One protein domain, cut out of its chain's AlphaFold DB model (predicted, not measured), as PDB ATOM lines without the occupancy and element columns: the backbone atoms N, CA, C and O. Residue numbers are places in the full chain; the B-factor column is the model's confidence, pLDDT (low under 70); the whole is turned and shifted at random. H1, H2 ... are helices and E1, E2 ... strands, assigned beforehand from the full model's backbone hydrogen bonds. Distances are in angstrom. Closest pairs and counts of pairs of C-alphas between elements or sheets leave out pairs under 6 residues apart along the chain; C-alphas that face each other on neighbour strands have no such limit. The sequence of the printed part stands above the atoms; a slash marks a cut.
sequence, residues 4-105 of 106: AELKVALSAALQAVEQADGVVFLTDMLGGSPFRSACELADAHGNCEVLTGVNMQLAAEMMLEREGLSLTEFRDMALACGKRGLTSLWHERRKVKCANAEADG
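This is residues 4 to 105 of the 106 residues of the protein "EIIAB-Man" of Serratia fonticola (UniProt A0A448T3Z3). A small two-stranded parallel sheet, E1 beside E2, lies in the middle of a compact body, between two pairs of helices: H1 and H2 toward one end, and the helical hairpin of H3 and H4 toward the other. From the H4 end of this body, residues 87 to 105 stick out as a free arm that holds the helix H5. The printed part has 102 residues, with five named helices and two named strands in the order H1, E1, H2, E2, H3, H4, H5, and its class is mostly helix. The whole is loose, with a radius of gyration of the C-alphas of 18.0 A and spans of 61 by 29 by 18 A, the arm adding to the length.

Strand E1 is residues 23 to 26, and strand E2 is residues 48 to 51. H2, residues 33 to 45, is 18.3 A long from first to last C-alpha. H1, residues 4 to 17, measures 20.4 A and begins at C-alpha 4 at (-11.691, 3.353, -13.745). H3, residues 56 to 65, measures 14.4 A. H4, residues 71 to 85, measures 20.7 A and begins at C-alpha 71 at (1.768, 17.510, -32.053). H5, residues 89 to 103, measures 21.8 A and ends at C-alpha 103 at (3.543, 58.727, -28.284).

E1 and E2 are parallel neighbours at 18 degrees, with N 25 and O 49 at 2.8 A and N 49 and O 23 at 2.9 A, within hydrogen-bond range. E1, H2 and E2 form a strand-helix-strand unit, two parallel neighbour strands with a helix between them along the chain, and its crossover is right-handed. The closest C-alphas of H2 and E2 are those of Ala 42 and Cys 48, 5.0 A apart. H1 touches H2 with residues 6 to 11 alone, at a steep tilt of 52 degrees, the same way; the closest C-alphas, of Lys 7 and Ser 37, are 5.8 A apart. The closest C-alphas of E2 and H4 are those of Glu 49 and Leu 71, 6.6 A apart. H3 and H4 are a helical hairpin: they touch at a steep tilt of 42 degrees, opposite ways, with the C-alphas of Leu 58 and Gly 82 closest at 5.8 A. H5 is apart from H4 and H3. In H1, H2, H3 and H4 every O i to N i+4 pair is within hydrogen-bond range; in H5, 10 of 11 are.

The C-alphas of Ala 4 and Gly 105, the two farthest apart, are 63.4 A from each other. Without residues 87 to 105, which stand free, the body spans 35 by 28 by 18 A. The printed part has no cut. No link is long; E1 to H2 is short, and the others are tight. The mean pLDDT of the printed part is 90.2, and residues 97 to 105 are under 70.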
ATOM      1  N   ALA A   4     -11.607   4.442 -12.774       86.38
ATOM      2  CA  ALA A   4     -11.691   3.353 -13.745       86.38
ATOM      3  C   ALA A   4     -12.669   3.672 -14.890       86.38
ATOM      4  O   ALA A   4     -12.316   3.534 -16.058       86.38
ATOM      5  N   GLU A   5     -13.864   4.171 -14.564       94.19
ATOM      6  CA  GLU A   5     -14.870   4.581 -15.556       94.19
ATOM      7  C   GLU A   5     -14.355   5.734 -16.430       94.19
ATOM      8  O   GLU A   5     -14.550   5.726 -17.644       94.19
ATOM      9  N   LEU A   6     -13.629   6.688 -15.832       93.88
ATOM     10  CA  LEU A   6     -12.991   7.788 -16.556       93.88
ATOM     11  C   LEU A   6     -11.982   7.289 -17.590       93.88
ATOM     12  O   LEU A   6     -11.984   7.761 -18.722       93.88
ATOM     13  N   LYS A   7     -11.127   6.335 -17.214       93.19
ATOM     14  CA  LYS A   7     -10.123   5.782 -18.127       93.19
ATOM     15  C   LYS A   7     -10.776   5.048 -19.301       93.19
ATOM     16  O   LYS A   7     -10.326   5.207 -20.431       93.19
ATOM     17  N   VAL A   8     -11.864   4.314 -19.052       95.88
ATOM     18  CA  VAL A   8     -12.656   3.666 -20.112       95.88
ATOM     19  C   VAL A   8     -13.260   4.709 -21.054       95.88
ATOM     20  O   VAL A   8     -13.115   4.584 -22.267       95.88
ATOM     21  N   ALA A   9     -13.878   5.762 -20.512       96.88
ATOM     22  CA  ALA A   9     -14.461   6.833 -21.315       96.88
ATOM     23  C   ALA A   9     -13.409   7.568 -22.165       96.88
ATOM     24  O   ALA A   9     -13.637   7.802 -23.348       96.88
ATOM     25  N   LEU A  10     -12.243   7.885 -21.590       96.44
ATOM     26  CA  LEU A  10     -11.141   8.525 -22.314       96.44
ATOM     27  C   LEU A  10     -10.556   7.618 -23.399       96.44
ATOM     28  O   LEU A  10     -10.271   8.097 -24.489       96.44
ATOM     29  N   SER A  11     -10.420   6.317 -23.134       96.25
ATOM     30  CA  SER A  11      -9.952   5.357 -24.139       96.25
ATOM     31  C   SER A  11     -10.937   5.225 -25.302       96.25
ATOM     32  O   SER A  11     -10.511   5.157 -26.450       96.25
ATOM     33  N   ALA A  12     -12.243   5.206 -25.024       97.25
ATOM     34  CA  ALA A  12     -13.265   5.186 -26.067       97.25
ATOM     35  C   ALA A  12     -13.265   6.491 -26.883       97.25
ATOM     36  O   ALA A  12     -13.381   6.455 -28.105       97.25
ATOM     37  N   ALA A  13     -13.096   7.639 -26.218       97.25
ATOM     38  CA  ALA A  13     -12.973   8.929 -26.889       97.25
ATOM     39  C   ALA A  13     -11.723   8.992 -27.777       97.25
ATOM     40  O   ALA A  13     -11.832   9.442 -28.912       97.25
ATOM     41  N   LEU A  14     -10.577   8.498 -27.293       96.50
ATOM     42  CA  LEU A  14      -9.338   8.405 -28.066       96.50
ATOM     43  C   LEU A  14      -9.560   7.609 -29.354       96.50
ATOM     44  O   LEU A  14      -9.313   8.131 -30.432       96.50
ATOM     45  N   GLN A  15     -10.126   6.405 -29.253       95.69
ATOM     46  CA  GLN A  15     -10.419   5.556 -30.415       95.69
ATOM     47  C   GLN A  15     -11.371   6.215 -31.422       95.69
ATOM     48  O   GLN A  15     -11.279   5.959 -32.618       95.69
ATOM     49  N   ALA A  16     -12.296   7.056 -30.959       97.31
ATOM     50  CA  ALA A  16     -13.252   7.735 -31.828       97.31
ATOM     51  C   ALA A  16     -12.648   8.911 -32.616       97.31
ATOM     52  O   ALA A  16     -13.232   9.323 -33.618       97.31
ATOM     53  N   VAL A  17     -11.525   9.473 -32.156       94.56
ATOM     54  CA  VAL A  17     -10.889  10.664 -32.753       94.56
ATOM     55  C   VAL A  17      -9.473  10.404 -33.266       94.56
ATOM     56  O   VAL A  17      -8.841  11.322 -33.784       94.56
ATOM     57  N   GLU A  18      -8.966   9.183 -33.099       93.12
ATOM     58  CA  GLU A  18      -7.623   8.792 -33.509       93.12
ATOM     59  C   GLU A  18      -7.427   8.965 -35.019       93.12
ATOM     60  O   GLU A  18      -8.260   8.574 -35.840       93.12
ATOM     61  N   GLN A  19      -6.299   9.574 -35.378       90.31
ATOM     62  CA  GLN A  19      -5.928   9.915 -36.747       90.31
ATOM     63  C   GLN A  19      -4.401   9.941 -36.892       90.31
ATOM     64  O   GLN A  19      -3.674   9.969 -35.897       90.31
ATOM     65  N   ALA A  20      -3.911   9.931 -38.135       90.12
ATOM     66  CA  ALA A  20      -2.478   9.854 -38.430       90.12
ATOM     67  C   ALA A  20      -1.673  11.011 -37.808       90.12
ATOM     68  O   ALA A  20      -0.563  10.791 -37.325       90.12
ATOM     69  N   ASP A  21      -2.265  12.206 -37.745       90.56
ATOM     70  CA  ASP A  21      -1.626  13.419 -37.214       90.56
ATOM     71  C   ASP A  21      -1.556  13.450 -35.673       90.56
ATOM     72  O   ASP A  21      -0.953  14.349 -35.086       90.56
ATOM     73  N   GLY A  22      -2.139  12.446 -35.011       93.88
ATOM     74  CA  GLY A  22      -2.123  12.281 -33.563       93.88
ATOM     75  C   GLY A  22      -3.307  12.919 -32.842       93.88
ATOM     76  O   GLY A  22      -4.228  13.478 -33.445       93.88
ATOM     77  N   VAL A  23      -3.302  12.789 -31.514       96.38
ATOM     78  CA  VAL A  23      -4.392  13.249 -30.640       96.38
ATOM     79  C   VAL A  23      -3.848  14.084 -29.489       96.38
ATOM     80  O   VAL A  23      -2.868  13.722 -28.846       96.38
ATOM     81  N   VAL A  24      -4.516  15.196 -29.182       96.81
ATOM     82  CA  VAL A  24      -4.176  16.036 -28.030       96.81
ATOM     83  C   VAL A  24      -5.291  15.972 -26.994       96.81
ATOM     84  O   VAL A  24      -6.428  16.366 -27.256       96.81
ATOM     85  N   PHE A  25      -4.961  15.518 -25.789       96.88
ATOM     86  CA  PHE A  25      -5.843  15.597 -24.633       96.88
ATOM     87  C   PHE A  25      -5.775  16.997 -24.024       96.88
ATOM     88  O   PHE A  25      -4.705  17.477 -23.652       96.88
ATOM     89  N   LEU A  26      -6.930  17.639 -23.867       96.50
ATOM     90  CA  LEU A  26      -7.058  18.929 -23.194       96.50
ATOM     91  C   LEU A  26      -7.656  18.717 -21.802       96.50
ATOM     92  O   LEU A  26      -8.754  18.181 -21.667       96.50
ATOM     93  N   THR A  27      -6.932  19.122 -20.760       96.00
ATOM     94  CA  THR A  27      -7.323  18.912 -19.358       96.00
ATOM     95  C   THR A  27      -7.314  20.225 -18.579       96.00
ATOM     96  O   THR A  27      -6.643  21.193 -18.943       96.00
ATOM     97  N   ASP A  28      -8.072  20.267 -17.491       93.12
ATOM     98  CA  ASP A  28      -8.282  21.460 -16.675       93.12
ATOM     99  C   ASP A  28      -7.126  21.726 -15.703       93.12
ATOM    100  O   ASP A  28      -6.624  22.845 -15.638       93.12
ATOM    101  N   MET A  29      -6.686  20.715 -14.951       94.00
ATOM    102  CA  MET A  29      -5.760  20.899 -13.833       94.00
ATOM    103  C   MET A  29      -4.693  19.812 -13.744       94.00
ATOM    104  O   MET A  29      -4.969  18.609 -13.824       94.00
ATOM    105  N   LEU A  30      -3.465  20.249 -13.452       93.31
ATOM    106  CA  LEU A  30      -2.346  19.363 -13.169       93.31
ATOM    107  C   LEU A  30      -2.645  18.525 -11.920       93.31
ATOM    108  O   LEU A  30      -3.088  19.036 -10.892       93.31
ATOM    109  N   GLY A  31      -2.379  17.222 -12.000       88.31
ATOM    110  CA  GLY A  31      -2.595  16.303 -10.882       88.31
ATOM    111  C   GLY A  31      -4.057  15.904 -10.660       88.31
ATOM    112  O   GLY A  31      -4.319  15.074  -9.790       88.31
ATOM    113  N   GLY A  32      -5.009  16.400 -11.457       91.81
ATOM    114  CA  GLY A  32      -6.375  15.875 -11.488       91.81
ATOM    115  C   GLY A  32      -6.436  14.447 -12.043       91.81
ATOM    116  O   GLY A  32      -5.553  14.020 -12.791       91.81
ATOM    117  N   SER A  33      -7.481  13.692 -11.693       93.88
ATOM    118  CA  SER A  33      -7.712  12.355 -12.264       93.88
ATOM    119  C   SER A  33      -7.825  12.365 -13.798       93.88
ATOM    120  O   SER A  33      -7.231  11.479 -14.406       93.88
ATOM    121  N   PRO A  34      -8.491  13.348 -14.448       94.75
ATOM    122  CA  PRO A  34      -8.511  13.436 -15.911       94.75
ATOM    123  C   PRO A  34      -7.119  13.578 -16.523       94.75
ATOM    124  O   PRO A  34      -6.790  12.829 -17.438       94.75
ATOM    125  N   PHE A  35      -6.283  14.467 -15.978       96.94
ATOM    126  CA  PHE A  35      -4.910  14.654 -16.448       96.94
ATOM    127  C   PHE A  35      -4.078  13.380 -16.300       96.94
ATOM    128  O   PHE A  35      -3.460  12.937 -17.260       96.94
ATOM    129  N   ARG A  36      -4.116  12.742 -15.125       95.75
ATOM    130  CA  ARG A  36      -3.356  11.508 -14.882       95.75
ATOM    131  C   ARG A  36      -3.781  10.371 -15.812       95.75
ATOM    132  O   ARG A  36      -2.923   9.747 -16.425       95.75
ATOM    133  N   SER A  37      -5.086  10.140 -15.963       95.88
ATOM    134  CA  SER A  37      -5.594   9.108 -16.873       95.88
ATOM    135  C   SER A  37      -5.245   9.399 -18.336       95.88
ATOM    136  O   SER A  37      -4.953   8.464 -19.075       95.88
ATOM    137  N   ALA A  38      -5.257  10.669 -18.754       96.88
ATOM    138  CA  ALA A  38      -4.831  11.070 -20.093       96.88
ATOM    139  C   ALA A  38      -3.333  10.810 -20.320       96.88
ATOM    140  O   ALA A  38      -2.984  10.243 -21.349       96.88
ATOM    141  N   CYS A  39      -2.465  11.137 -19.354       96.12
ATOM    142  CA  CYS A  39      -1.032  10.826 -19.430       96.12
ATOM    143  C   CYS A  39      -0.783   9.321 -19.560       96.12
ATOM    144  O   CYS A  39      -0.079   8.900 -20.468       96.12
ATOM    145  N   GLU A  40      -1.419   8.503 -18.716       95.12
ATOM    146  CA  GLU A  40      -1.275   7.043 -18.793       95.12
ATOM    147  C   GLU A  40      -1.706   6.474 -20.154       95.12
ATOM    148  O   GLU A  40      -1.128   5.499 -20.628       95.12
ATOM    149  N   LEU A  41      -2.750   7.044 -20.768       95.25
ATOM    150  CA  LEU A  41      -3.205   6.636 -22.098       95.25
ATOM    151  C   LEU A  41      -2.245   7.104 -23.193       95.25
ATOM    152  O   LEU A  41      -1.925   6.315 -24.082       95.25
ATOM    153  N   ALA A  42      -1.767   8.346 -23.112       95.31
ATOM    154  CA  ALA A  42      -0.825   8.915 -24.068       95.31
ATOM    155  C   ALA A  42       0.509   8.151 -24.079       95.31
ATOM    156  O   ALA A  42       0.991   7.787 -25.152       95.31
ATOM    157  N   ASP A  43       1.043   7.817 -22.899       95.25
ATOM    158  CA  ASP A  43       2.257   7.008 -22.746       95.25
ATOM    159  C   ASP A  43       2.092   5.601 -23.350       95.25
ATOM    160  O   ASP A  43       3.050   5.024 -23.863       95.25
ATOM    161  N   ALA A  44       0.877   5.040 -23.300       94.00
ATOM    162  CA  ALA A  44       0.589   3.696 -23.792       94.00
ATOM    163  C   ALA A  44       0.305   3.625 -25.304       94.00
ATOM    164  O   ALA A  44       0.658   2.626 -25.926       94.00
ATOM    165  N   HIS A  45      -0.366   4.626 -25.888       91.00
ATOM    166  CA  HIS A  45      -0.702   4.640 -27.323       91.00
ATOM    167  C   HIS A  45       0.421   5.221 -28.192       91.00
ATOM    168  O   HIS A  45       0.582   4.806 -29.339       91.00
ATOM    169  N   GLY A  46       1.214   6.158 -27.662       87.94
ATOM    170  CA  GLY A  46       2.081   6.986 -28.497       87.94
ATOM    171  C   GLY A  46       1.266   7.908 -29.416       87.94
ATOM    172  O   GLY A  46       0.038   7.882 -29.419       87.94
ATOM    173  N   ASN A  47       1.950   8.778 -30.166       94.19
ATOM    174  CA  ASN A  47       1.315   9.777 -31.044       94.19
ATOM    175  C   ASN A  47       0.189  10.590 -30.363       94.19
ATOM    176  O   ASN A  47      -0.820  10.948 -30.973       94.19
ATOM    177  N   CYS A  48       0.359  10.845 -29.068       96.44
ATOM    178  CA  CYS A  48      -0.573  11.582 -28.238       96.44
ATOM    179  C   CYS A  48       0.184  12.659 -27.466       96.44
ATOM    180  O   CYS A  48       1.347  12.474 -27.113       96.44
ATOM    181  N   GLU A  49      -0.496  13.755 -27.159       96.56
ATOM    182  CA  GLU A  49       0.024  14.826 -26.309       96.56
ATOM    183  C   GLU A  49      -1.014  15.204 -25.249       96.56
ATOM    184  O   GLU A  49      -2.218  15.035 -25.458       96.56
ATOM    185  N   VAL A  50      -0.569  15.707 -24.096       97.25
ATOM    186  CA  VAL A  50      -1.466  16.077 -22.992       97.25
ATOM    187  C   VAL A  50      -1.187  17.502 -22.534       97.25
ATOM    188  O   VAL A  50      -0.127  17.816 -22.000       97.25
ATOM    189  N   LEU A  51      -2.187  18.370 -22.677       96.88
ATOM    190  CA  LEU A  51      -2.160  19.740 -22.175       96.88
ATOM    191  C   LEU A  51      -3.037  19.878 -20.935       96.88
ATOM    192  O   LEU A  51      -4.103  19.271 -20.826       96.88
ATOM    193  N   THR A  52      -2.604  20.720 -20.002       96.44
ATOM    194  CA  THR A  52      -3.339  21.034 -18.775       96.44
ATOM    195  C   THR A  52      -3.440  22.537 -18.555       96.44
ATOM    196  O   THR A  52      -2.739  23.305 -19.213       96.44
ATOM    197  N   GLY A  53      -4.317  22.974 -17.649       93.88
ATOM    198  CA  GLY A  53      -4.623  24.395 -17.489       93.88
ATOM    199  C   GLY A  53      -5.402  24.958 -18.676       93.88
ATOM    200  O   GLY A  53      -5.405  26.172 -18.885       93.88
ATOM    201  N   VAL A  54      -6.024  24.091 -19.483       94.94
ATOM    202  CA  VAL A  54      -6.733  24.512 -20.687       94.94
ATOM    203  C   VAL A  54      -8.011  25.226 -20.277       94.94
ATOM    204  O   VAL A  54      -8.882  24.665 -19.615       94.94
ATOM    205  N   ASN A  55      -8.123  26.483 -20.688       91.31
ATOM    206  CA  ASN A  55      -9.350  27.256 -20.573       91.31
ATOM    207  C   ASN A  55     -10.090  27.286 -21.922       91.31
ATOM    208  O   ASN A  55      -9.561  26.873 -22.955       91.31
ATOM    209  N   MET A  56     -11.322  27.800 -21.921       90.75
ATOM    210  CA  MET A  56     -12.159  27.842 -23.126       90.75
ATOM    211  C   MET A  56     -11.550  28.690 -24.254       90.75
ATOM    212  O   MET A  56     -11.702  28.351 -25.422       90.75
ATOM    213  N   GLN A  57     -10.848  29.776 -23.914       91.62
ATOM    214  CA  GLN A  57     -10.201  30.637 -24.906       91.62
ATOM    215  C   GLN A  57      -9.091  29.884 -25.644       91.62
ATOM    216  O   GLN A  57      -9.073  29.884 -26.870       91.62
ATOM    217  N   LEU A  58      -8.219  29.196 -24.902       94.44
ATOM    218  CA  LEU A  58      -7.153  28.382 -25.472       94.44
ATOM    219  C   LEU A  58      -7.725  27.238 -26.313       94.44
ATOM    220  O   LEU A  58      -7.251  27.005 -27.418       94.44
ATOM    221  N   ALA A  59      -8.758  26.548 -25.823       94.62
ATOM    222  CA  ALA A  59      -9.407  25.477 -26.575       94.62
ATOM    223  C   ALA A  59      -9.991  25.979 -27.908       94.62
ATOM    224  O   ALA A  59      -9.816  25.325 -28.932       94.62
ATOM    225  N   ALA A  60     -10.649  27.142 -27.909       94.00
ATOM    226  CA  ALA A  60     -11.222  27.730 -29.116       94.00
ATOM    227  C   ALA A  60     -10.147  28.181 -30.118       94.00
ATOM    228  O   ALA A  60     -10.266  27.877 -31.300       94.00
ATOM    229  N   GLU A  61      -9.095  28.864 -29.652       93.88
ATOM    230  CA  GLU A  61      -7.977  29.315 -30.496       93.88
ATOM    231  C   GLU A  61      -7.275  28.114 -31.141       93.88
ATOM    232  O   GLU A  61      -7.150  28.040 -32.360       93.88
ATOM    233  N   MET A  62      -6.928  27.102 -30.344       95.31
ATOM    234  CA  MET A  62      -6.232  25.923 -30.856       95.31
ATOM    235  C   MET A  62      -7.099  25.050 -31.765       95.31
ATOM    236  O   MET A  62      -6.567  24.384 -32.646       95.31
ATOM    237  N   MET A  63      -8.424  25.041 -31.591       94.31
ATOM    238  CA  MET A  63      -9.321  24.312 -32.491       94.31
ATOM    239  C   MET A  63      -9.304  24.888 -33.913       94.31
ATOM    240  O   MET A  63      -9.449  24.127 -34.869       94.31
ATOM    241  N   LEU A  64      -9.126  26.206 -34.054       94.25
ATOM    242  CA  LEU A  64      -9.031  26.875 -35.354       94.25
ATOM    243  C   LEU A  64      -7.665  26.656 -36.013       94.25
ATOM    244  O   LEU A  64      -7.596  26.510 -37.226       94.25
ATOM    245  N   GLU A  65      -6.600  26.596 -35.215       93.25
ATOM    246  CA  GLU A  65      -5.224  26.497 -35.715       93.25
ATOM    247  C   GLU A  65      -4.719  25.053 -35.894       93.25
ATOM    248  O   GLU A  65      -3.611  24.837 -36.369       93.25
ATOM    249  N   ARG A  66      -5.490  24.037 -35.488       93.75
ATOM    250  CA  ARG A  66      -5.013  22.641 -35.409       93.75
ATOM    251  C   ARG A  66      -4.568  22.019 -36.739       93.75
ATOM    252  O   ARG A  66      -3.879  21.005 -36.720       93.75
ATOM    253  N   GLU A  67      -5.029  22.540 -37.874       93.38
ATOM    254  CA  GLU A  67      -4.768  21.939 -39.183       93.38
ATOM    255  C   GLU A  67      -3.325  22.193 -39.635       93.38
ATOM    256  O   GLU A  67      -2.843  23.322 -39.624       93.38
ATOM    257  N   GLY A  68      -2.632  21.136 -40.069       91.44
ATOM    258  CA  GLY A  68      -1.268  21.237 -40.597       91.44
ATOM    259  C   GLY A  68      -0.162  21.364 -39.544       91.44
ATOM    260  O   GLY A  68       0.994  21.535 -39.922       91.44
ATOM    261  N   LEU A  69      -0.488  21.256 -38.253       95.19
ATOM    262  CA  LEU A  69       0.492  21.258 -37.167       95.19
ATOM    263  C   LEU A  69       0.828  19.842 -36.717       95.19
ATOM    264  O   LEU A  69      -0.062  19.028 -36.471       95.19
ATOM    265  N   SER A  70       2.114  19.574 -36.506       95.69
ATOM    266  CA  SER A  70       2.526  18.414 -35.717       95.69
ATOM    267  C   SER A  70       2.122  18.578 -34.246       95.69
ATOM    268  O   SER A  70       1.958  19.695 -33.748       95.69
ATOM    269  N   LEU A  71       2.048  17.473 -33.497       95.88
ATOM    270  CA  LEU A  71       1.768  17.510 -32.053       95.88
ATOM    271  C   LEU A  71       2.720  18.434 -31.276       95.88
ATOM    272  O   LEU A  71       2.301  19.126 -30.350       95.88
ATOM    273  N   THR A  72       3.997  18.469 -31.669       95.88
ATOM    274  CA  THR A  72       5.008  19.327 -31.032       95.88
ATOM    275  C   THR A  72       4.724  20.803 -31.307       95.88
ATOM    276  O   THR A  72       4.720  21.605 -30.375       95.88
ATOM    277  N   GLU A  73       4.430  21.163 -32.558       97.25
ATOM    278  CA  GLU A  73       4.098  22.545 -32.926       97.25
ATOM    279  C   GLU A  73       2.792  22.999 -32.269       97.25
ATOM    280  O   GLU A  73       2.729  24.095 -31.709       97.25
ATOM    281  N   PHE A  74       1.775  22.130 -32.252       97.19
ATOM    282  CA  PHE A  74       0.513  22.383 -31.564       97.19
ATOM    283  C   PHE A  74       0.738  22.658 -30.073       97.19
ATOM    284  O   PHE A  74       0.228  23.647 -29.544       97.19
ATOM    285  N   ARG A  75       1.526  21.816 -29.387       96.81
ATOM    286  CA  ARG A  75       1.874  21.994 -27.969       96.81
ATOM    287  C   ARG A  75       2.563  23.332 -27.734       96.81
ATOM    288  O   ARG A  75       2.161  24.080 -26.842       96.81
ATOM    289  N   ASP A  76       3.605  23.629 -28.503       96.62
ATOM    290  CA  ASP A  76       4.428  24.819 -28.290       96.62
ATOM    291  C   ASP A  76       3.620  26.100 -28.529       96.62
ATOM    292  O   ASP A  76       3.693  27.044 -27.733       96.62
ATOM    293  N   MET A  77       2.764  26.101 -29.553       95.88
ATOM    294  CA  MET A  77       1.839  27.198 -29.802       95.88
ATOM    295  C   MET A  77       0.790  27.327 -28.695       95.88
ATOM    296  O   MET A  77       0.598  28.425 -28.174       95.88
ATOM    297  N   ALA A  78       0.171  26.227 -28.258       96.25
ATOM    298  CA  ALA A  78      -0.813  26.257 -27.180       96.25
ATOM    299  C   ALA A  78      -0.224  26.834 -25.882       96.25
ATOM    300  O   ALA A  78      -0.855  27.655 -25.212       96.25
ATOM    301  N   LEU A  79       1.019  26.474 -25.547       95.12
ATOM    302  CA  LEU A  79       1.731  27.032 -24.396       95.12
ATOM    303  C   LEU A  79       2.013  28.535 -24.557       95.12
ATOM    304  O   LEU A  79       1.955  29.277 -23.570       95.12
ATOM    305  N   ALA A  80       2.302  29.004 -25.772       92.38
ATOM    306  CA  ALA A  80       2.482  30.424 -26.061       92.38
ATOM    307  C   ALA A  80       1.156  31.210 -25.992       92.38
ATOM    308  O   ALA A  80       1.118  32.299 -25.413       92.38
ATOM    309  N   CYS A  81       0.060  30.671 -26.534       90.12
ATOM    310  CA  CYS A  81      -1.276  31.276 -26.481       90.12
ATOM    311  C   CYS A  81      -1.821  31.321 -25.049       90.12
ATOM    312  O   CYS A  81      -2.240  32.379 -24.576       90.12
ATOM    313  N   GLY A  82      -1.717  30.214 -24.309       87.31
ATOM    314  CA  GLY A  82      -2.220  30.109 -22.939       87.31
ATOM    315  C   GLY A  82      -1.601  31.140 -21.992       87.31
ATOM    316  O   GLY A  82      -2.311  31.766 -21.205       87.31
ATOM    317  N   LYS A  83      -0.292  31.399 -22.116       84.19
ATOM    318  CA  LYS A  83       0.406  32.426 -21.317       84.19
ATOM    319  C   LYS A  83      -0.043  33.852 -21.649       84.19
ATOM    320  O   LYS A  83      -0.046  34.697 -20.759       84.19
ATOM    321  N   ARG A  84      -0.419  34.129 -22.904       81.44
ATOM    322  CA  ARG A  84      -0.922  35.445 -23.344       81.44
ATOM    323  C   ARG A  84      -2.375  35.688 -22.933       81.44
ATOM    324  O   ARG A  84      -2.740  36.834 -22.688       81.44
ATOM    325  N   GLY A  85      -3.187  34.633 -22.853       80.06
ATOM    326  CA  GLY A  85      -4.617  34.730 -22.537       80.06
ATOM    327  C   GLY A  85      -4.927  35.172 -21.102       80.06
ATOM    328  O   GLY A  85      -6.029  35.641 -20.825       80.06
ATOM    329  N   LEU A  86      -3.966  35.067 -20.178       84.31
ATOM    330  CA  LEU A  86      -4.146  35.497 -18.795       84.31
ATOM    331  C   LEU A  86      -3.708  36.956 -18.607       84.31
ATOM    332  O   LEU A  86      -2.527  37.286 -18.659       84.31
ATOM    333  N   THR A  87      -4.664  37.832 -18.311       89.19
ATOM    334  CA  THR A  87      -4.398  39.226 -17.932       89.19
ATOM    335  C   THR A  87      -5.409  39.704 -16.886       89.19
ATOM    336  O   THR A  87      -6.339  38.985 -16.522       89.19
ATOM    337  N   SER A  88      -5.245  40.926 -16.381       91.75
ATOM    338  CA  SER A  88      -6.259  41.589 -15.561       91.75
ATOM    339  C   SER A  88      -6.533  42.997 -16.073       91.75
ATOM    340  O   SER A  88      -5.654  43.643 -16.644       91.75
ATOM    341  N   LEU A  89      -7.734  43.515 -15.804       92.88
ATOM    342  CA  LEU A  89      -8.105  44.891 -16.156       92.88
ATOM    343  C   LEU A  89      -7.081  45.918 -15.643       92.88
ATOM    344  O   LEU A  89      -6.816  46.919 -16.305       92.88
ATOM    345  N   TRP A  90      -6.498  45.669 -14.466       93.75
ATOM    346  CA  TRP A  90      -5.465  46.529 -13.898       93.75
ATOM    347  C   TRP A  90      -4.191  46.549 -14.758       93.75
ATOM    348  O   TRP A  90      -3.655  47.628 -15.007       93.75
ATOM    349  N   HIS A  91      -3.737  45.390 -15.251       91.44
ATOM    350  CA  HIS A  91      -2.572  45.301 -16.137       91.44
ATOM    351  C   HIS A  91      -2.857  45.943 -17.502       91.44
ATOM    352  O   HIS A  91      -2.061  46.759 -17.967       91.44
ATOM    353  N   GLU A  92      -4.015  45.658 -18.104       91.56
ATOM    354  CA  GLU A  92      -4.391  46.211 -19.413       91.56
ATOM    355  C   GLU A  92      -4.509  47.740 -19.388       91.56
ATOM    356  O   GLU A  92      -3.954  48.429 -20.243       91.56
ATOM    357  N   ARG A  93      -5.117  48.313 -18.341       92.88
ATOM    358  CA  ARG A  93      -5.206  49.778 -18.184       92.88
ATOM    359  C   ARG A  93      -3.845  50.466 -18.064       92.88
ATOM    360  O   ARG A  93      -3.747  51.657 -18.346       92.88
ATOM    361  N   ARG A  94      -2.804  49.759 -17.615       89.56
ATOM    362  CA  ARG A  94      -1.451  50.318 -17.464       89.56
ATOM    363  C   ARG A  94      -0.618  50.192 -18.731       89.56
ATOM    364  O   ARG A  94       0.130  51.120 -19.017       89.56
ATOM    365  N   LYS A  95      -0.800  49.126 -19.516       80.56
ATOM    366  CA  LYS A  95      -0.192  49.007 -20.854       80.56
ATOM    367  C   LYS A  95      -0.587  50.185 -21.749       80.56
ATOM    368  O   LYS A  95       0.284  50.813 -22.337       80.56
ATOM    369  N   VAL A  96      -1.875  50.552 -21.753       70.19
ATOM    370  CA  VAL A  96      -2.389  51.704 -22.520       70.19
ATOM    371  C   VAL A  96      -1.755  53.025 -22.067       70.19
ATOM    372  O   VAL A  96      -1.413  53.860 -22.894       70.19
ATOM    373  N   LYS A  97      -1.545  53.219 -20.758       62.97
ATOM    374  CA  LYS A  97      -0.908  54.444 -20.247       62.97
ATOM    375  C   LYS A  97       0.565  54.566 -20.645       62.97
ATOM    376  O   LYS A  97       0.982  55.670 -20.971       62.97
ATOM    377  N   CYS A  98       1.336  53.476 -20.614       60.16
ATOM    378  CA  CYS A  98       2.736  53.511 -21.049       60.16
ATOM    379  C   CYS A  98       2.857  53.728 -22.564       60.16
ATOM    380  O   CYS A  98       3.646  54.567 -22.974       60.16
ATOM    381  N   ALA A  99       2.026  53.063 -23.375       62.84
ATOM    382  CA  ALA A  99       2.029  53.250 -24.829       62.84
ATOM    383  C   ALA A  99       1.679  54.694 -25.244       62.84
ATOM    384  O   ALA A  99       2.278  55.237 -26.166       62.84
ATOM    385  N   ASN A 100       0.750  55.346 -24.534       59.78
ATOM    386  CA  ASN A 100       0.398  56.741 -24.811       59.78
ATOM    387  C   ASN A 100       1.488  57.729 -24.351       59.78
ATOM    388  O   ASN A 100       1.705  58.738 -25.007       59.78
ATOM    389  N   ALA A 101       2.209  57.433 -23.264       58.94
ATOM    390  CA  ALA A 101       3.315  58.275 -22.800       58.94
ATOM    391  C   ALA A 101       4.530  58.258 -23.749       58.94
ATOM    392  O   ALA A 101       5.285  59.224 -23.785       58.94
ATOM    393  N   GLU A 102       4.712  57.183 -24.522       57.38
ATOM    394  CA  GLU A 102       5.745  57.085 -25.565       57.38
ATOM    395  C   GLU A 102       5.349  57.813 -26.862       57.38
ATOM    396  O   GLU A 102       6.224  58.226 -27.619       57.38
ATOM    397  N   ALA A 103       4.050  58.011 -27.110       56.88
ATOM    398  CA  ALA A 103       3.543  58.727 -28.284       56.88
ATOM    399  C   ALA A 103       3.539  60.259 -28.114       56.88
ATOM    400  O   ALA A 103       3.685  60.978 -29.099       56.88
ATOM    401  N   ASP A 104       3.418  60.754 -26.879       57.53
ATOM    402  CA  ASP A 104       3.377  62.191 -26.560       57.53
ATOM    403  C   ASP A 104       4.774  62.802 -26.293       57.53
ATOM    404  O   ASP A 104       4.891  63.941 -25.839       57.53
ATOM    405  N   GLY A 105       5.847  62.049 -26.560       57.47
ATOM    406  CA  GLY A 105       7.237  62.494 -26.444       57.47
ATOM    407  C   GLY A 105       7.845  62.934 -27.779       57.47
ATOM    408  O   GLY A 105       8.763  62.272 -28.263       57.47
TER     409      GLY A 105